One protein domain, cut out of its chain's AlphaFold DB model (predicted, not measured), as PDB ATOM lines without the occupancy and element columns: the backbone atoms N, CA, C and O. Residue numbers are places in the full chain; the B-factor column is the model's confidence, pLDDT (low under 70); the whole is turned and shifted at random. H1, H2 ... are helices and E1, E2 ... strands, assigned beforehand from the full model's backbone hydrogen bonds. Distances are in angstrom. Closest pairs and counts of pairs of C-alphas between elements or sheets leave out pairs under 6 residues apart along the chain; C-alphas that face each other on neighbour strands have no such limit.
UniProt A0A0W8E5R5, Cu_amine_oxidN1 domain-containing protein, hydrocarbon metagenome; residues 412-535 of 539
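AT A GLANCE: This is residues 412 to 535 of the 539 residues of the protein "Cu_amine_oxidN1 domain-containing protein" of hydrocarbon metagenome (UniProt A0A0W8E5R5). One strongly twisted sheet of five strands, in the order E3 E4 E5 E7 E6, makes the body, with the short hairpin of E1 and E2 set off as a sheet of its own. H1 packs on the large sheet just after E5, while H2 only grazes it. The printed part has 124 residues, under half in named elements, in the order E1 E2 E3 E4 E5 H1 E6 E7 H2; both sheets are antiparallel and the class is mixed. It is compact, with a radius of gyration of the C-alphas of 15.1 A and spans of 44 by 34 by 22 A.

HOW THE PARTS SIT: E1, residues 412 to 415, and E2, residues 420 to 424, form a hairpin, with N 413 and O 422 within hydrogen-bond range at 2.9 A. E3, residues 432 to 440, E4, 453 to 461, and E5, 474 to 480, form a meander, each the antiparallel neighbour of the one before: N 436 and O 457 are 2.8 A apart, N 476 and O 458 2.7 A. H1, residues 481 to 488, is on this sheet at a height of 7.7 A. E6, residues 502 to 506, and E7, 510 to 514, form a hairpin, with N 504 and O 512 at 2.8 A; N 477 of E5 and O 513 of E7 are also 2.8 A apart. E5, H1 and E6 make a split strand-helix-strand unit, E7 between its strands, with a right-handed crossover. H2, residues 526 to 534, only grazes the sheet, its closest C-alphas to E5 being Val 529 and Ile 474, 6.6 A. In H1 and H2 every O i to N i+4 pair is within range.

IN THESE COORDINATES: E1 begins at C-alpha 412 (-50.474, -44.109, -1.810). E3 measures 25.8 A and E4 24.9 A. H2 ends at C-alpha 534 (-54.761, -30.257, 5.765).

THE WHOLE: The C-alphas farthest apart, Asp 426 and Ser 446, are 46.6 A apart. The printed part has no cut. Residues 443 to 451 have pLDDT under 70.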
ATOM      1  N   VAL A 412     -51.738 -44.847  -1.730       89.12
ATOM      2  CA  VAL A 412     -50.474 -44.109  -1.810       89.12
ATOM      3  C   VAL A 412     -50.067 -43.938  -3.266       89.12
ATOM      4  O   VAL A 412     -49.680 -44.901  -3.935       89.12
ATOM      5  N   TYR A 413     -50.085 -42.699  -3.754       93.62
ATOM      6  CA  TYR A 413     -49.367 -42.338  -4.971       93.62
ATOM      7  C   TYR A 413     -47.872 -42.250  -4.668       93.62
ATOM      8  O   TYR A 413     -47.453 -41.505  -3.789       93.62
ATOM      9  N   LYS A 414     -47.045 -43.008  -5.393       94.56
ATOM     10  CA  LYS A 414     -45.581 -42.961  -5.263       94.56
ATOM     11  C   LYS A 414     -44.960 -42.390  -6.526       94.56
ATOM     12  O   LYS A 414     -45.050 -42.994  -7.596       94.56
ATOM     13  N   ASN A 415     -44.272 -41.262  -6.394       95.19
ATOM     14  CA  ASN A 415     -43.473 -40.690  -7.463       95.19
ATOM     15  C   ASN A 415     -41.990 -41.016  -7.259       95.19
ATOM     16  O   ASN A 415     -41.253 -40.302  -6.580       95.19
ATOM     17  N   ASN A 416     -41.529 -42.082  -7.912       93.00
ATOM     18  CA  ASN A 416     -40.133 -42.522  -7.811       93.00
ATOM     19  C   ASN A 416     -39.139 -41.577  -8.509       93.00
ATOM     20  O   ASN A 416     -37.944 -41.664  -8.253       93.00
ATOM     21  N   LYS A 417     -39.606 -40.699  -9.408       95.06
ATOM     22  CA  LYS A 417     -38.738 -39.782 -10.162       95.06
ATOM     23  C   LYS A 417     -38.266 -38.615  -9.301       95.06
ATOM     24  O   LYS A 417     -37.113 -38.220  -9.407       95.06
ATOM     25  N   TYR A 418     -39.162 -38.067  -8.486       95.88
ATOM     26  CA  TYR A 418     -38.879 -36.920  -7.624       95.88
ATOM     27  C   TYR A 418     -38.796 -37.293  -6.143       95.88
ATOM     28  O   TYR A 418     -38.476 -36.436  -5.328       95.88
ATOM     29  N   GLY A 419     -39.038 -38.562  -5.801       93.06
ATOM     30  CA  GLY A 419     -38.810 -39.101  -4.465       93.06
ATOM     31  C   GLY A 419     -39.809 -38.587  -3.436       93.06
ATOM     32  O   GLY A 419     -39.389 -38.127  -2.379       93.06
ATOM     33  N   PHE A 420     -41.103 -38.637  -3.759       95.00
ATOM     34  CA  PHE A 420     -42.177 -38.354  -2.806       95.00
ATOM     35  C   PHE A 420     -43.290 -39.390  -2.900       95.00
ATOM     36  O   PHE A 420     -43.502 -40.024  -3.945       95.00
ATOM     37  N   SER A 421     -44.023 -39.526  -1.808       93.69
ATOM     38  CA  SER A 421     -45.303 -40.212  -1.767       93.69
ATOM     39  C   SER A 421     -46.413 -39.263  -1.339       93.69
ATOM     40  O   SER A 421     -46.167 -38.265  -0.667       93.69
ATOM     41  N   PHE A 422     -47.627 -39.548  -1.793       94.56
ATOM     42  CA  PHE A 422     -48.806 -38.750  -1.509       94.56
ATOM     43  C   PHE A 422     -49.956 -39.674  -1.114       94.56
ATOM     44  O   PHE A 422     -50.367 -40.534  -1.900       94.56
ATOM     45  N   SER A 423     -50.429 -39.512   0.112       89.94
ATOM     46  CA  SER A 423     -51.534 -40.258   0.699       89.94
ATOM     47  C   SER A 423     -52.865 -39.698   0.199       89.94
ATOM     48  O   SER A 423     -53.116 -38.497   0.269       89.94
ATOM     49  N   LEU A 424     -53.717 -40.574  -0.321       87.50
ATOM     50  CA  LEU A 424     -55.030 -40.256  -0.865       87.50
ATOM     51  C   LEU A 424     -56.099 -41.092  -0.143       87.50
ATOM     52  O   LEU A 424     -55.830 -42.242   0.228       87.50
ATOM     53  N   PRO A 425     -57.305 -40.541   0.059       81.31
ATOM     54  CA  PRO A 425     -58.416 -41.293   0.628       81.31
ATOM     55  C   PRO A 425     -58.986 -42.291  -0.388       81.31
ATOM     56  O   PRO A 425     -58.763 -42.159  -1.590       81.31
ATOM     57  N   ASP A 426     -59.765 -43.261   0.097       76.88
ATOM     58  CA  ASP A 426     -60.379 -44.324  -0.716       76.88
ATOM     59  C   ASP A 426     -61.197 -43.793  -1.914       76.88
ATOM     60  O   ASP A 426     -61.209 -44.410  -2.982       76.88
ATOM     61  N   SER A 427     -61.807 -42.606  -1.792       75.69
ATOM     62  CA  SER A 427     -62.541 -41.924  -2.875       75.69
ATOM     63  C   SER A 427     -61.687 -41.625  -4.117       75.69
ATOM     64  O   SER A 427     -62.223 -41.425  -5.208       75.69
ATOM     65  N   TRP A 428     -60.357 -41.631  -3.989       88.50
ATOM     66  CA  TRP A 428     -59.412 -41.405  -5.085       88.50
ATOM     67  C   TRP A 428     -58.944 -42.705  -5.748       88.50
ATOM     68  O   TRP A 428     -58.033 -42.678  -6.582       88.50
ATOM     69  N   GLN A 429     -59.549 -43.854  -5.429       84.69
ATOM     70  CA  GLN A 429     -59.250 -45.113  -6.110       84.69
ATOM     71  C   GLN A 429     -59.464 -44.976  -7.620       84.69
ATOM     72  O   GLN A 429     -60.535 -44.613  -8.095       84.69
ATOM     73  N   GLY A 430     -58.412 -45.271  -8.389       86.12
ATOM     74  CA  GLY A 430     -58.418 -45.087  -9.843       86.12
ATOM     75  C   GLY A 430     -58.050 -43.676 -10.316       86.12
ATOM     76  O   GLY A 430     -58.315 -43.355 -11.474       86.12
ATOM     77  N   TYR A 431     -57.438 -42.840  -9.466       94.25
ATOM     78  CA  TYR A 431     -56.859 -41.558  -9.881       94.25
ATOM     79  C   TYR A 431     -55.947 -41.702 -11.111       94.25
ATOM     80  O   TYR A 431     -55.318 -42.738 -11.347       94.25
ATOM     81  N   SER A 432     -55.830 -40.620 -11.876       95.88
ATOM     82  CA  SER A 432     -54.888 -40.523 -12.995       95.88
ATOM     83  C   SER A 432     -53.838 -39.449 -12.731       95.88
ATOM     84  O   SER A 432     -54.039 -38.553 -11.917       95.88
ATOM     85  N   ILE A 433     -52.683 -39.554 -13.386       97.19
ATOM     86  CA  ILE A 433     -51.601 -38.575 -13.256       97.19
ATOM     87  C   ILE A 433     -51.486 -37.790 -14.551       97.19
ATOM     88  O   ILE A 433     -51.238 -38.366 -15.610       97.19
ATOM     89  N   ILE A 434     -51.619 -36.473 -14.442       96.31
ATOM     90  CA  ILE A 434     -51.391 -35.539 -15.538       96.31
ATOM     91  C   ILE A 434     -50.073 -34.824 -15.286       96.31
ATOM     92  O   ILE A 434     -49.794 -34.377 -14.175       96.31
ATOM     93  N   THR A 435     -49.247 -34.738 -16.320       95.19
ATOM     94  CA  THR A 435     -47.957 -34.061 -16.261       95.19
ATOM     95  C   THR A 435     -47.961 -32.851 -17.175       95.19
ATOM     96  O   THR A 435     -48.341 -32.932 -18.341       95.19
ATOM     97  N   ASP A 436     -47.496 -31.738 -16.634       95.06
ATOM     98  CA  ASP A 436     -47.317 -30.477 -17.337       95.06
ATOM     99  C   ASP A 436     -46.047 -29.782 -16.813       95.06
ATOM    100  O   ASP A 436     -45.237 -30.379 -16.087       95.06
ATOM    101  N   LYS A 437     -45.848 -28.519 -17.177       94.56
ATOM    102  CA  LYS A 437     -44.771 -27.664 -16.686       94.56
ATOM    103  C   LYS A 437     -45.321 -26.362 -16.115       94.56
ATOM    104  O   LYS A 437     -46.260 -25.779 -16.644       94.56
ATOM    105  N   TRP A 438     -44.692 -25.878 -15.053       93.81
ATOM    106  CA  TRP A 438     -44.844 -24.496 -14.625       93.81
ATOM    107  C   TRP A 438     -43.783 -23.619 -15.291       93.81
ATOM    108  O   TRP A 438     -42.690 -24.085 -15.626       93.81
ATOM    109  N   GLU A 439     -44.109 -22.342 -15.462       92.38
ATOM    110  CA  GLU A 439     -43.244 -21.340 -16.083       92.38
ATOM    111  C   GLU A 439     -43.067 -20.146 -15.140       92.38
ATOM    112  O   GLU A 439     -44.026 -19.666 -14.529       92.38
ATOM    113  N   GLY A 440     -41.820 -19.702 -14.992       88.06
ATOM    114  CA  GLY A 440     -41.418 -18.568 -14.172       88.06
ATOM    115  C   GLY A 440     -40.870 -17.419 -15.016       88.06
ATOM    116  O   GLY A 440     -40.144 -17.647 -15.987       88.06
ATOM    117  N   PHE A 441     -41.189 -16.186 -14.621       85.38
ATOM    118  CA  PHE A 441     -40.876 -14.962 -15.366       85.38
ATOM    119  C   PHE A 441     -40.125 -13.949 -14.496       85.38
ATOM    120  O   PHE A 441     -40.412 -13.798 -13.308       85.38
ATOM    121  N   VAL A 442     -39.166 -13.221 -15.069       81.50
ATOM    122  CA  VAL A 442     -38.402 -12.190 -14.343       81.50
ATOM    123  C   VAL A 442     -39.277 -10.970 -14.055       81.50
ATOM    124  O   VAL A 442     -40.098 -10.550 -14.870       81.50
ATOM    125  N   ILE A 443     -39.093 -10.372 -12.878       65.88
ATOM    126  CA  ILE A 443     -39.788  -9.142 -12.492       65.88
ATOM    127  C   ILE A 443     -39.293  -7.979 -13.367       65.88
ATOM    128  O   ILE A 443     -38.105  -7.670 -13.394       65.88
ATOM    129  N   GLY A 444     -40.212  -7.320 -14.081       63.22
ATOM    130  CA  GLY A 444     -39.924  -6.113 -14.867       63.22
ATOM    131  C   GLY A 444     -39.662  -6.316 -16.365       63.22
ATOM    132  O   GLY A 444     -39.421  -5.329 -17.060       63.22
ATOM    133  N   SER A 445     -39.743  -7.538 -16.906       55.31
ATOM    134  CA  SER A 445     -39.705  -7.745 -18.361       55.31
ATOM    135  C   SER A 445     -41.093  -7.551 -18.975       55.31
ATOM    136  O   SER A 445     -41.959  -8.413 -18.869       55.31
ATOM    137  N   SER A 446     -41.296  -6.439 -19.678       49.12
ATOM    138  CA  SER A 446     -42.487  -6.160 -20.495       49.12
ATOM    139  C   SER A 446     -42.519  -6.939 -21.823       49.12
ATOM    140  O   SER A 446     -43.133  -6.487 -22.786       49.12
ATOM    141  N   GLN A 447     -41.818  -8.074 -21.913       45.81
ATOM    142  CA  GLN A 447     -41.929  -8.993 -23.041       45.81
ATOM    143  C   GLN A 447     -42.733 -10.207 -22.593       45.81
ATOM    144  O   GLN A 447     -42.242 -11.059 -21.854       45.81
ATOM    145  N   GLU A 448     -43.975 -10.270 -23.061       51.56
ATOM    146  CA  GLU A 448     -44.716 -11.519 -23.149       51.56
ATOM    147  C   GLU A 448     -43.838 -12.559 -23.869       51.56
ATOM    148  O   GLU A 448     -43.460 -12.367 -25.025       51.56
ATOM    149  N   GLY A 449     -43.515 -13.664 -23.189       55.78
ATOM    150  CA  GLY A 449     -43.373 -14.945 -23.884       55.78
ATOM    151  C   GLY A 449     -42.117 -15.792 -23.675       55.78
ATOM    152  O   GLY A 449     -42.074 -16.865 -24.270       55.78
ATOM    153  N   VAL A 450     -41.118 -15.415 -22.865       60.88
ATOM    154  CA  VAL A 450     -39.979 -16.327 -22.598       60.88
ATOM    155  C   VAL A 450     -39.867 -16.646 -21.113       60.88
ATOM    156  O   VAL A 450     -39.402 -15.828 -20.324       60.88
ATOM    157  N   ALA A 451     -40.290 -17.858 -20.748       68.75
ATOM    158  CA  ALA A 451     -40.069 -18.414 -19.421       68.75
ATOM    159  C   ALA A 451     -38.560 -18.497 -19.141       68.75
ATOM    160  O   ALA A 451     -37.811 -19.111 -19.905       68.75
ATOM    161  N   THR A 452     -38.109 -17.868 -18.058       79.56
ATOM    162  CA  THR A 452     -36.698 -17.887 -17.637       79.56
ATOM    163  C   THR A 452     -36.382 -19.068 -16.736       79.56
ATOM    164  O   THR A 452     -35.238 -19.497 -16.658       79.56
ATOM    165  N   GLU A 453     -37.407 -19.603 -16.082       88.94
ATOM    166  CA  GLU A 453     -37.347 -20.819 -15.286       88.94
ATOM    167  C   GLU A 453     -38.540 -21.695 -15.651       88.94
ATOM    168  O   GLU A 453     -39.635 -21.194 -15.908       88.94
ATOM    169  N   THR A 454     -38.339 -23.007 -15.673       93.12
ATOM    170  CA  THR A 454     -39.434 -23.965 -15.837       93.12
ATOM    171  C   THR A 454     -39.201 -25.161 -14.936       93.12
ATOM    172  O   THR A 454     -38.057 -25.484 -14.591       93.12
ATOM    173  N   GLY A 455     -40.276 -25.850 -14.589       95.19
ATOM    174  CA  GLY A 455     -40.172 -27.109 -13.875       95.19
ATOM    175  C   GLY A 455     -41.436 -27.948 -13.981       95.19
ATOM    176  O   GLY A 455     -42.422 -27.517 -14.575       95.19
ATOM    177  N   PRO A 456     -41.403 -29.177 -13.452       97.25
ATOM    178  CA  PRO A 456     -42.512 -30.113 -13.561       97.25
ATOM    179  C   PRO A 456     -43.717 -29.675 -12.727       97.25
ATOM    180  O   PRO A 456     -43.571 -29.273 -11.571       97.25
ATOM    181  N   LEU A 457     -44.907 -29.830 -13.300       96.50
ATOM    182  CA  LEU A 457     -46.189 -29.765 -12.609       96.50
ATOM    183  C   LEU A 457     -46.864 -31.132 -12.730       96.50
ATOM    184  O   LEU A 457     -47.072 -31.635 -13.833       96.50
ATOM    185  N   ILE A 458     -47.178 -31.749 -11.597       97.38
ATOM    186  CA  ILE A 458     -47.916 -33.010 -11.542       97.38
ATOM    187  C   ILE A 458     -49.298 -32.724 -10.990       97.38
ATOM    188  O   ILE A 458     -49.403 -32.194  -9.894       97.38
ATOM    189  N   SER A 459     -50.343 -33.118 -11.701       96.44
ATOM    190  CA  SER A 459     -51.712 -33.059 -11.201       96.44
ATOM    191  C   SER A 459     -52.209 -34.473 -10.946       96.44
ATOM    192  O   SER A 459     -52.325 -35.275 -11.879       96.44
ATOM    193  N   ILE A 460     -52.488 -34.786  -9.681       96.94
ATOM    194  CA  ILE A 460     -53.235 -35.993  -9.326       96.94
ATOM    195  C   ILE A 460     -54.690 -35.688  -9.653       96.94
ATOM    196  O   ILE A 460     -55.307 -34.820  -9.034       96.94
ATOM    197  N   ARG A 461     -55.211 -36.356 -10.678       95.62
ATOM    198  CA  ARG A 461     -56.547 -36.131 -11.206       95.62
ATOM    199  C   ARG A 461     -57.534 -37.109 -10.610       95.62
ATOM    200  O   ARG A 461     -57.320 -38.324 -10.644       95.62
ATOM    201  N   HIS A 462     -58.631 -36.553 -10.114       93.19
ATOM    202  CA  HIS A 462     -59.704 -37.326  -9.516       93.19
ATOM    203  C   HIS A 462     -60.281 -38.348 -10.515       93.19
ATOM    204  O   HIS A 462     -60.494 -37.980 -11.673       93.19
ATOM    205  N   PRO A 463     -60.604 -39.592 -10.104       89.88
ATOM    206  CA  PRO A 463     -61.211 -40.596 -10.993       89.88
ATOM    207  C   PRO A 463     -62.528 -40.139 -11.641       89.88
ATOM    208  O   PRO A 463     -62.878 -40.589 -12.727       89.88
ATOM    209  N   LEU A 464     -63.249 -39.218 -10.992       80.62
ATOM    210  CA  LEU A 464     -64.524 -38.666 -11.480       80.62
ATOM    211  C   LEU A 464     -64.373 -37.412 -12.357       80.62
ATOM    212  O   LEU A 464     -65.372 -36.793 -12.721       80.62
ATOM    213  N   TRP A 465     -63.143 -36.993 -12.656       90.38
ATOM    214  CA  TRP A 465     -62.898 -35.844 -13.519       90.38
ATOM    215  C   TRP A 465     -63.322 -36.154 -14.961       90.38
ATOM    216  O   TRP A 465     -62.914 -37.167 -15.529       90.38
ATOM    217  N   THR A 466     -64.106 -35.268 -15.578       85.69
ATOM    218  CA  THR A 466     -64.464 -35.343 -17.007       85.69
ATOM    219  C   THR A 466     -64.465 -33.951 -17.639       85.69
ATOM    220  O   THR A 466     -64.577 -32.951 -16.932       85.69
ATOM    221  N   ASP A 467     -64.432 -33.867 -18.973       82.31
ATOM    222  CA  ASP A 467     -64.500 -32.579 -19.685       82.31
ATOM    223  C   ASP A 467     -65.796 -31.796 -19.392       82.31
ATOM    224  O   ASP A 467     -65.800 -30.567 -19.426       82.31
ATOM    225  N   HIS A 468     -66.890 -32.498 -19.072       76.44
ATOM    226  CA  HIS A 468     -68.189 -31.906 -18.731       76.44
ATOM    227  C   HIS A 468     -68.372 -31.629 -17.232       76.44
ATOM    228  O   HIS A 468     -69.220 -30.820 -16.863       76.44
ATOM    229  N   ASN A 469     -67.595 -32.290 -16.374       75.44
ATOM    230  CA  ASN A 469     -67.621 -32.127 -14.924       75.44
ATOM    231  C   ASN A 469     -66.181 -32.046 -14.407       75.44
ATOM    232  O   ASN A 469     -65.587 -33.042 -13.978       75.44
ATOM    233  N   GLN A 470     -65.606 -30.848 -14.525       84.44
ATOM    234  CA  GLN A 470     -64.228 -30.584 -14.131       84.44
ATOM    235  C   GLN A 470     -64.139 -30.501 -12.609       84.44
ATOM    236  O   GLN A 470     -64.638 -29.562 -11.984       84.44
ATOM    237  N   ARG A 471     -63.491 -31.505 -12.021       87.94
ATOM    238  CA  ARG A 471     -63.218 -31.583 -10.586       87.94
ATOM    239  C   ARG A 471     -61.842 -30.988 -10.269       87.94
ATOM    240  O   ARG A 471     -60.981 -30.933 -11.147       87.94
ATOM    241  N   GLN A 472     -61.622 -30.549  -9.035       91.62
ATOM    242  CA  GLN A 472     -60.315 -30.066  -8.587       91.62
ATOM    243  C   GLN A 472     -59.284 -31.206  -8.629       91.62
ATOM    244  O   GLN A 472     -59.420 -32.202  -7.920       91.62
ATOM    245  N   ASP A 473     -58.238 -31.040  -9.437       94.06
ATOM    246  CA  ASP A 473     -57.031 -31.868  -9.352       94.06
ATOM    247  C   ASP A 473     -56.178 -31.418  -8.145       94.06
ATOM    248  O   ASP A 473     -56.297 -30.273  -7.699       94.06
ATOM    249  N   ILE A 474     -55.270 -32.272  -7.658       95.94
ATOM    250  CA  ILE A 474     -54.230 -31.897  -6.682       95.94
ATOM    251  C   ILE A 474     -52.939 -31.555  -7.443       95.94
ATOM    252  O   ILE A 474     -52.223 -32.475  -7.856       95.94
ATOM    253  N   PRO A 475     -52.627 -30.265  -7.676       96.00
ATOM    254  CA  PRO A 475     -51.408 -29.867  -8.366       96.00
ATOM    255  C   PRO A 475     -50.201 -29.844  -7.426       96.00
ATOM    256  O   PRO A 475     -50.224 -29.224  -6.370       96.00
ATOM    257  N   ILE A 476     -49.099 -30.437  -7.859       97.44
ATOM    258  CA  ILE A 476     -47.820 -30.480  -7.161       97.44
ATOM    259  C   ILE A 476     -46.770 -29.899  -8.103       97.44
ATOM    260  O   ILE A 476     -46.345 -30.527  -9.077       97.44
ATOM    261  N   MET A 477     -46.363 -28.667  -7.817       97.56
ATOM    262  CA  MET A 477     -45.239 -28.011  -8.471       97.56
ATOM    263  C   MET A 477     -43.937 -28.516  -7.866       97.56
ATOM    264  O   MET A 477     -43.791 -28.558  -6.645       97.56
ATOM    265  N   ILE A 478     -42.984 -28.867  -8.723       97.88
ATOM    266  CA  ILE A 478     -41.696 -29.414  -8.303       97.88
ATOM    267  C   ILE A 478     -40.602 -28.408  -8.632       97.88
ATOM    268  O   ILE A 478     -40.427 -28.021  -9.791       97.88
ATOM    269  N   PHE A 479     -39.858 -28.002  -7.610       97.75
ATOM    270  CA  PHE A 479     -38.747 -27.064  -7.704       97.75
ATOM    271  C   PHE A 479     -37.456 -27.742  -7.283       97.75
ATOM    272  O   PHE A 479     -37.438 -28.468  -6.296       97.75
ATOM    273  N   THR A 480     -36.345 -27.448  -7.955       97.38
ATOM    274  CA  THR A 480     -35.031 -27.678  -7.333       97.38
ATOM    275  C   THR A 480     -34.833 -26.716  -6.157       97.38
ATOM    276  O   THR A 480     -35.413 -25.625  -6.136       97.38
ATOM    277  N   LEU A 481     -33.961 -27.058  -5.204       95.88
ATOM    278  CA  LEU A 481     -33.644 -26.166  -4.074       95.88
ATOM    279  C   LEU A 481     -33.182 -24.763  -4.527       95.88
ATOM    280  O   LEU A 481     -33.546 -23.758  -3.916       95.88
ATOM    281  N   ASN A 482     -32.431 -24.680  -5.632       94.75
ATOM    282  CA  ASN A 482     -31.958 -23.412  -6.199       94.75
ATOM    283  C   ASN A 482     -33.090 -22.579  -6.816       94.75
ATOM    284  O   ASN A 482     -33.111 -21.354  -6.654       94.75
ATOM    285  N   GLN A 483     -34.027 -23.230  -7.511       95.69
ATOM    286  CA  GLN A 483     -35.203 -22.566  -8.071       95.69
ATOM    287  C   GLN A 483     -36.107 -22.042  -6.958       95.69
ATOM    288  O   GLN A 483     -36.505 -20.881  -7.004       95.69
ATOM    289  N   TRP A 484     -36.353 -22.848  -5.920       96.06
ATOM    290  CA  TRP A 484     -37.125 -22.415  -4.757       96.06
ATOM    291  C   TRP A 484     -36.468 -21.225  -4.054       96.06
ATOM    292  O   TRP A 484     -37.115 -20.208  -3.825       96.06
ATOM    293  N   GLY A 485     -35.159 -21.289  -3.790       93.56
ATOM    294  CA  GLY A 485     -34.425 -20.167  -3.199       93.56
ATOM    295  C   GLY A 485     -34.476 -18.897  -4.056       93.56
ATOM    296  O   GLY A 485     -34.601 -17.797  -3.525       93.56
ATOM    297  N   SER A 486     -34.424 -19.031  -5.382       92.12
ATOM    298  CA  SER A 486     -34.521 -17.891  -6.303       92.12
ATOM    299  C   SER A 486     -35.930 -17.294  -6.365       92.12
ATOM    300  O   SER A 486     -36.054 -16.075  -6.465       92.12
ATOM    301  N   LEU A 487     -36.969 -18.127  -6.235       90.88
ATOM    302  CA  LEU A 487     -38.366 -17.704  -6.113       90.88
ATOM    303  C   LEU A 487     -38.604 -16.930  -4.806       90.88
ATOM    304  O   LEU A 487     -39.205 -15.863  -4.832       90.88
ATOM    305  N   GLN A 488     -38.070 -17.415  -3.679       90.19
ATOM    306  CA  GLN A 488     -38.174 -16.741  -2.371       90.19
ATOM    307  C   GLN A 488     -37.407 -15.408  -2.318       90.19
ATOM    308  O   GLN A 488     -37.745 -14.526  -1.537       90.19
ATOM    309  N   LEU A 489     -36.373 -15.254  -3.150       89.81
ATOM    310  CA  LEU A 489     -35.628 -14.004  -3.331       89.81
ATOM    311  C   LEU A 489     -36.234 -13.093  -4.414       89.81
ATOM    312  O   LEU A 489     -35.565 -12.154  -4.843       89.81
ATOM    313  N   GLU A 490     -37.443 -13.400  -4.898       86.69
ATOM    314  CA  GLU A 490     -38.172 -12.629  -5.914       86.69
ATOM    315  C   GLU A 490     -37.385 -12.422  -7.224       86.69
ATOM    316  O   GLU A 490     -37.610 -11.475  -7.976       86.69
ATOM    317  N   LYS A 491     -36.446 -13.321  -7.553       86.94
ATOM    318  CA  LYS A 491     -35.689 -13.233  -8.817       86.94
ATOM    319  C   LYS A 491     -36.564 -13.536 -10.032       86.94
ATOM    320  O   LYS A 491     -36.275 -13.078 -11.136       86.94
ATOM    321  N   PHE A 492     -37.620 -14.313  -9.824       88.94
ATOM    322  CA  PHE A 492     -38.681 -14.577 -10.783       88.94
ATOM    323  C   PHE A 492     -40.002 -14.795 -10.035       88.94
ATOM    324  O   PHE A 492     -40.003 -15.024  -8.826       88.94
ATOM    325  N   HIS A 493     -41.118 -14.734 -10.753       86.50
ATOM    326  CA  HIS A 493     -42.463 -14.982 -10.241       86.50
ATOM    327  C   HIS A 493     -43.178 -16.030 -11.095       86.50
ATOM    328  O   HIS A 493     -42.792 -16.282 -12.238       86.50
ATOM    329  N   ILE A 494     -44.226 -16.642 -10.542       86.62
ATOM    330  CA  ILE A 494     -45.035 -17.658 -11.224       86.62
ATOM    331  C   ILE A 494     -46.484 -17.195 -11.242       86.62
ATOM    332  O   ILE A 494     -47.132 -17.108 -10.198       86.62
ATOM    333  N   GLY A 495     -46.990 -16.924 -12.445       79.56
ATOM    334  CA  GLY A 495     -48.320 -16.358 -12.650       79.56
ATOM    335  C   GLY A 495     -48.460 -14.926 -12.117       79.56
ATOM    336  O   GLY A 495     -47.577 -14.383 -11.468       79.56
ATOM    337  N   ALA A 496     -49.600 -14.292 -12.382       70.56
ATOM    338  CA  ALA A 496     -49.847 -12.893 -12.014       70.56
ATOM    339  C   ALA A 496     -50.367 -12.701 -10.569       70.56
ATOM    340  O   ALA A 496     -50.912 -11.647 -10.238       70.56
ATOM    341  N   ALA A 497     -50.294 -13.731  -9.719       73.19
ATOM    342  CA  ALA A 497     -50.869 -13.681  -8.379       73.19
ATOM    343  C   ALA A 497     -49.961 -12.894  -7.407       73.19
ATOM    344  O   ALA A 497     -48.745 -13.042  -7.459       73.19
ATOM    345  N   PRO A 498     -50.538 -12.097  -6.484       71.94
ATOM    346  CA  PRO A 498     -49.769 -11.330  -5.496       71.94
ATOM    347  C   PRO A 498     -49.108 -12.205  -4.421       71.94
ATOM    348  O   PRO A 498     -48.219 -11.741  -3.719       71.94
ATOM    349  N   MET A 499     -49.548 -13.459  -4.287       80.06
ATOM    350  CA  MET A 499     -48.932 -14.475  -3.437       80.06
ATOM    351  C   MET A 499     -48.304 -15.536  -4.341       80.06
ATOM    352  O   MET A 499     -48.869 -15.849  -5.388       80.06
ATOM    353  N   GLY A 500     -47.147 -16.069  -3.949       86.25
ATOM    354  CA  GLY A 500     -46.456 -17.137  -4.674       86.25
ATOM    355  C   GLY A 500     -46.948 -18.543  -4.303       86.25
ATOM    356  O   GLY A 500     -47.846 -18.691  -3.470       86.25
ATOM    357  N   PRO A 501     -46.375 -19.590  -4.922       93.12
ATOM    358  CA  PRO A 501     -46.615 -20.977  -4.534       93.12
ATOM    359  C   PRO A 501     -46.414 -21.228  -3.030       93.12
ATOM    360  O   PRO A 501     -45.499 -20.673  -2.419       93.12
ATOM    361  N   LYS A 502     -47.243 -22.101  -2.448       93.00
ATOM    362  CA  LYS A 502     -47.191 -22.503  -1.033       93.00
ATOM    363  C   LYS A 502     -46.464 -23.836  -0.904       93.00
ATOM    364  O   LYS A 502     -46.857 -24.803  -1.543       93.00
ATOM    365  N   GLU A 503     -45.432 -23.903  -0.072       94.88
ATOM    366  CA  GLU A 503     -44.715 -25.156   0.185       94.88
ATOM    367  C   GLU A 503     -45.625 -26.206   0.842       94.88
ATOM    368  O   GLU A 503     -46.331 -25.901   1.802       94.88
ATOM    369  N   LEU A 504     -45.585 -27.429   0.309       93.62
ATOM    370  CA  LEU A 504     -46.195 -28.630   0.887       93.62
ATOM    371  C   LEU A 504     -45.180 -29.460   1.671       93.62
ATOM    372  O   LEU A 504     -45.510 -30.069   2.678       93.62
ATOM    373  N   GLY A 505     -43.939 -29.495   1.193       93.19
ATOM    374  CA  GLY A 505     -42.840 -30.212   1.820       93.19
ATOM    375  C   GLY A 505     -41.639 -30.294   0.889       93.19
ATOM    376  O   GLY A 505     -41.640 -29.738  -0.212       93.19
ATOM    377  N   ARG A 506     -40.584 -30.984   1.320       96.25
ATOM    378  CA  ARG A 506     -39.332 -31.089   0.562       96.25
ATOM    379  C   ARG A 506     -38.573 -32.363   0.891       96.25
ATOM    380  O   ARG A 506     -38.711 -32.908   1.983       96.25
ATOM    381  N   ASN A 507     -37.702 -32.770  -0.023       94.00
ATOM    382  CA  ASN A 507     -36.656 -33.753   0.239       94.00
ATOM    383  C   ASN A 507     -35.267 -33.123   0.015       94.00
ATOM    384  O   ASN A 507     -35.121 -31.901  -0.018       94.00
ATOM    385  N   THR A 508     -34.222 -33.945  -0.095       93.25
ATOM    386  CA  THR A 508     -32.840 -33.464  -0.255       93.25
ATOM    387  C   THR A 508     -32.566 -32.785  -1.598       93.25
ATOM    388  O   THR A 508     -31.553 -32.101  -1.720       93.25
ATOM    389  N   GLU A 509     -33.429 -32.968  -2.600       94.06
ATOM    390  CA  GLU A 509     -33.219 -32.471  -3.966       94.06
ATOM    391  C   GLU A 509     -34.297 -31.475  -4.421       94.06
ATOM    392  O   GLU A 509     -33.994 -30.541  -5.175       94.06
ATOM    393  N   TYR A 510     -35.535 -31.635  -3.945       97.94
ATOM    394  CA  TYR A 510     -36.699 -30.910  -4.442       97.94
ATOM    395  C   TYR A 510     -37.559 -30.299  -3.335       97.94
ATOM    396  O   TYR A 510     -37.666 -30.839  -2.234       97.94
ATOM    397  N   VAL A 511     -38.220 -29.192  -3.673       97.62
ATOM    398  CA  VAL A 511     -39.349 -28.620  -2.932       97.62
ATOM    399  C   VAL A 511     -40.633 -28.886  -3.712       97.62
ATOM    400  O   VAL A 511     -40.687 -28.663  -4.924       97.62
ATOM    401  N   PHE A 512     -41.657 -29.350  -3.007       97.69
ATOM    402  CA  PHE A 512     -42.997 -29.608  -3.518       97.69
ATOM    403  C   PHE A 512     -43.922 -28.492  -3.042       97.69
ATOM    404  O   PHE A 512     -43.945 -28.174  -1.851       97.69
ATOM    405  N   ALA A 513     -44.672 -27.876  -3.949       96.25
ATOM    406  CA  ALA A 513     -45.508 -26.729  -3.616       96.25
ATOM    407  C   ALA A 513     -46.834 -26.714  -4.382       96.25
ATOM    408  O   ALA A 513     -46.927 -27.199  -5.509       96.25
ATOM    409  N   LEU A 514     -47.851 -26.105  -3.779       94.50
ATOM    410  CA  LEU A 514     -49.113 -25.765  -4.425       94.50
ATOM    411  C   LEU A 514     -48.979 -24.446  -5.191       94.50
ATOM    412  O   LEU A 514     -48.365 -23.504  -4.681       94.50
ATOM    413  N   PRO A 515     -49.627 -24.302  -6.356       92.50
ATOM    414  CA  PRO A 515     -49.833 -23.004  -6.988       92.50
ATOM    415  C   PRO A 515     -50.585 -22.033  -6.063       92.50
ATOM    416  O   PRO A 515     -51.512 -22.422  -5.358       92.50
ATOM    417  N   ALA A 516     -50.264 -20.740  -6.139       82.75
ATOM    418  CA  ALA A 516     -50.826 -19.683  -5.285       82.75
ATOM    419  C   ALA A 516     -52.364 -19.551  -5.281       82.75
ATOM    420  O   ALA A 516     -52.940 -18.901  -4.414       82.75
ATOM    421  N   ARG A 517     -53.021 -20.092  -6.309       79.50
ATOM    422  CA  ARG A 517     -54.456 -19.956  -6.590       79.50
ATOM    423  C   ARG A 517     -55.044 -21.256  -7.129       79.50
ATOM    424  O   ARG A 517     -55.898 -21.234  -8.011       79.50
ATOM    425  N   TYR A 518     -54.550 -22.388  -6.639       79.94
ATOM    426  CA  TYR A 518     -54.916 -23.693  -7.185       79.94
ATOM    427  C   TYR A 518     -56.423 -24.001  -7.109       79.94
ATOM    428  O   TYR A 518     -56.911 -24.754  -7.945       79.94
ATOM    429  N   ASN A 519     -57.144 -23.370  -6.177       77.62
ATOM    430  CA  ASN A 519     -58.582 -23.504  -5.933       77.62
ATOM    431  C   ASN A 519     -59.393 -22.226  -6.269       77.62
ATOM    432  O   ASN A 519     -60.551 -22.122  -5.881       77.62
ATOM    433  N   TYR A 520     -58.824 -21.227  -6.964       72.62
ATOM    434  CA  TYR A 520     -59.432 -19.885  -7.101       72.62
ATOM    435  C   TYR A 520     -60.796 -19.862  -7.808       72.62
ATOM    436  O   TYR A 520     -61.602 -18.966  -7.570       72.62
ATOM    437  N   ALA A 521     -61.060 -20.835  -8.680       72.81
ATOM    438  CA  ALA A 521     -62.351 -20.982  -9.351       72.81
ATOM    439  C   ALA A 521     -63.379 -21.774  -8.521       72.81
ATOM    440  O   ALA A 521     -64.484 -22.002  -9.008       72.81
ATOM    441  N   PHE A 522     -63.007 -22.216  -7.313       77.25
ATOM    442  CA  PHE A 522     -63.773 -23.121  -6.451       77.25
ATOM    443  C   PHE A 522     -64.425 -24.276  -7.234       77.25
ATOM    444  O   PHE A 522     -65.640 -24.472  -7.139       77.25
ATOM    445  N   PRO A 523     -63.662 -25.016  -8.069       77.19
ATOM    446  CA  PRO A 523     -64.242 -26.083  -8.872       77.19
ATOM    447  C   PRO A 523     -64.779 -27.198  -7.971       77.19
ATOM    448  O   PRO A 523     -64.381 -27.337  -6.812       77.19
ATOM    449  N   ALA A 524     -65.678 -28.018  -8.512       78.38
ATOM    450  CA  ALA A 524     -66.242 -29.143  -7.777       78.38
ATOM    451  C   ALA A 524     -65.126 -29.982  -7.124       78.38
ATOM    452  O   ALA A 524     -64.117 -30.283  -7.758       78.38
ATOM    453  N   GLY A 525     -65.289 -30.350  -5.851       82.12
ATOM    454  CA  GLY A 525     -64.296 -31.134  -5.108       82.12
ATOM    455  C   GLY A 525     -63.117 -30.346  -4.519       82.12
ATOM    456  O   GLY A 525     -62.248 -30.974  -3.923       82.12
ATOM    457  N   PHE A 526     -63.069 -29.009  -4.622       84.06
ATOM    458  CA  PHE A 526     -61.978 -28.236  -4.004       84.06
ATOM    459  C   PHE A 526     -61.905 -28.416  -2.477       84.06
ATOM    460  O   PHE A 526     -60.814 -28.526  -1.934       84.06
ATOM    461  N   GLU A 527     -63.053 -28.510  -1.800       81.12
ATOM    462  CA  GLU A 527     -63.157 -28.696  -0.341       81.12
ATOM    463  C   GLU A 527     -62.562 -30.041   0.100       81.12
ATOM    464  O   GLU A 527     -61.905 -30.134   1.135       81.12
ATOM    465  N   GLU A 528     -62.760 -31.088  -0.708       82.62
ATOM    466  CA  GLU A 528     -62.143 -32.394  -0.472       82.62
ATOM    467  C   GLU A 528     -60.624 -32.313  -0.629       82.62
ATOM    468  O   GLU A 528     -59.896 -32.864   0.193       82.62
ATOM    469  N   VAL A 529     -60.137 -31.592  -1.644       88.50
ATOM    470  CA  VAL A 529     -58.697 -31.389  -1.846       88.50
ATOM    471  C   VAL A 529     -58.074 -30.601  -0.691       88.50
ATOM    472  O   VAL A 529     -57.032 -31.023  -0.196       88.50
ATOM    473  N   GLU A 530     -58.712 -29.526  -0.211       85.44
ATOM    474  CA  GLU A 530     -58.261 -28.799   0.993       85.44
ATOM    475  C   GLU A 530     -58.132 -29.750   2.186       85.44
ATOM    476  O   GLU A 530     -57.085 -29.821   2.820       85.44
ATOM    477  N   LYS A 531     -59.158 -30.572   2.428       80.75
ATOM    478  CA  LYS A 531     -59.162 -31.532   3.534       80.75
ATOM    479  C   LYS A 531     -58.060 -32.585   3.413       80.75
ATOM    480  O   LYS A 531     -57.506 -33.005   4.423       80.75
ATOM    481  N   ILE A 532     -57.743 -33.039   2.200       86.44
ATOM    482  CA  ILE A 532     -56.616 -33.955   1.973       86.44
ATOM    483  C   ILE A 532     -55.304 -33.260   2.332       86.44
ATOM    484  O   ILE A 532     -54.478 -33.854   3.017       86.44
ATOM    485  N   LEU A 533     -55.129 -32.010   1.903       88.06
ATOM    486  CA  LEU A 533     -53.913 -31.228   2.123       88.06
ATOM    487  C   LEU A 533     -53.711 -30.831   3.591       88.06
ATOM    488  O   LEU A 533     -52.573 -30.845   4.054       88.06
ATOM    489  N   ASP A 534     -54.788 -30.553   4.326       83.88
ATOM    490  CA  ASP A 534     -54.761 -30.257   5.765       83.88
ATOM    491  C   ASP A 534     -54.324 -31.458   6.624       83.88
ATOM    492  O   ASP A 534     -53.934 -31.283   7.776       83.88
ATOM    493  N   ASN A 535     -54.364 -32.677   6.073       79.25
ATOM    494  CA  ASN A 535     -53.935 -33.907   6.750       79.25
ATOM    495  C   ASN A 535     -52.464 -34.280   6.476       79.25
ATOM    496  O   ASN A 535     -52.091 -35.438   6.655       79.25
TER     497      ASN A 535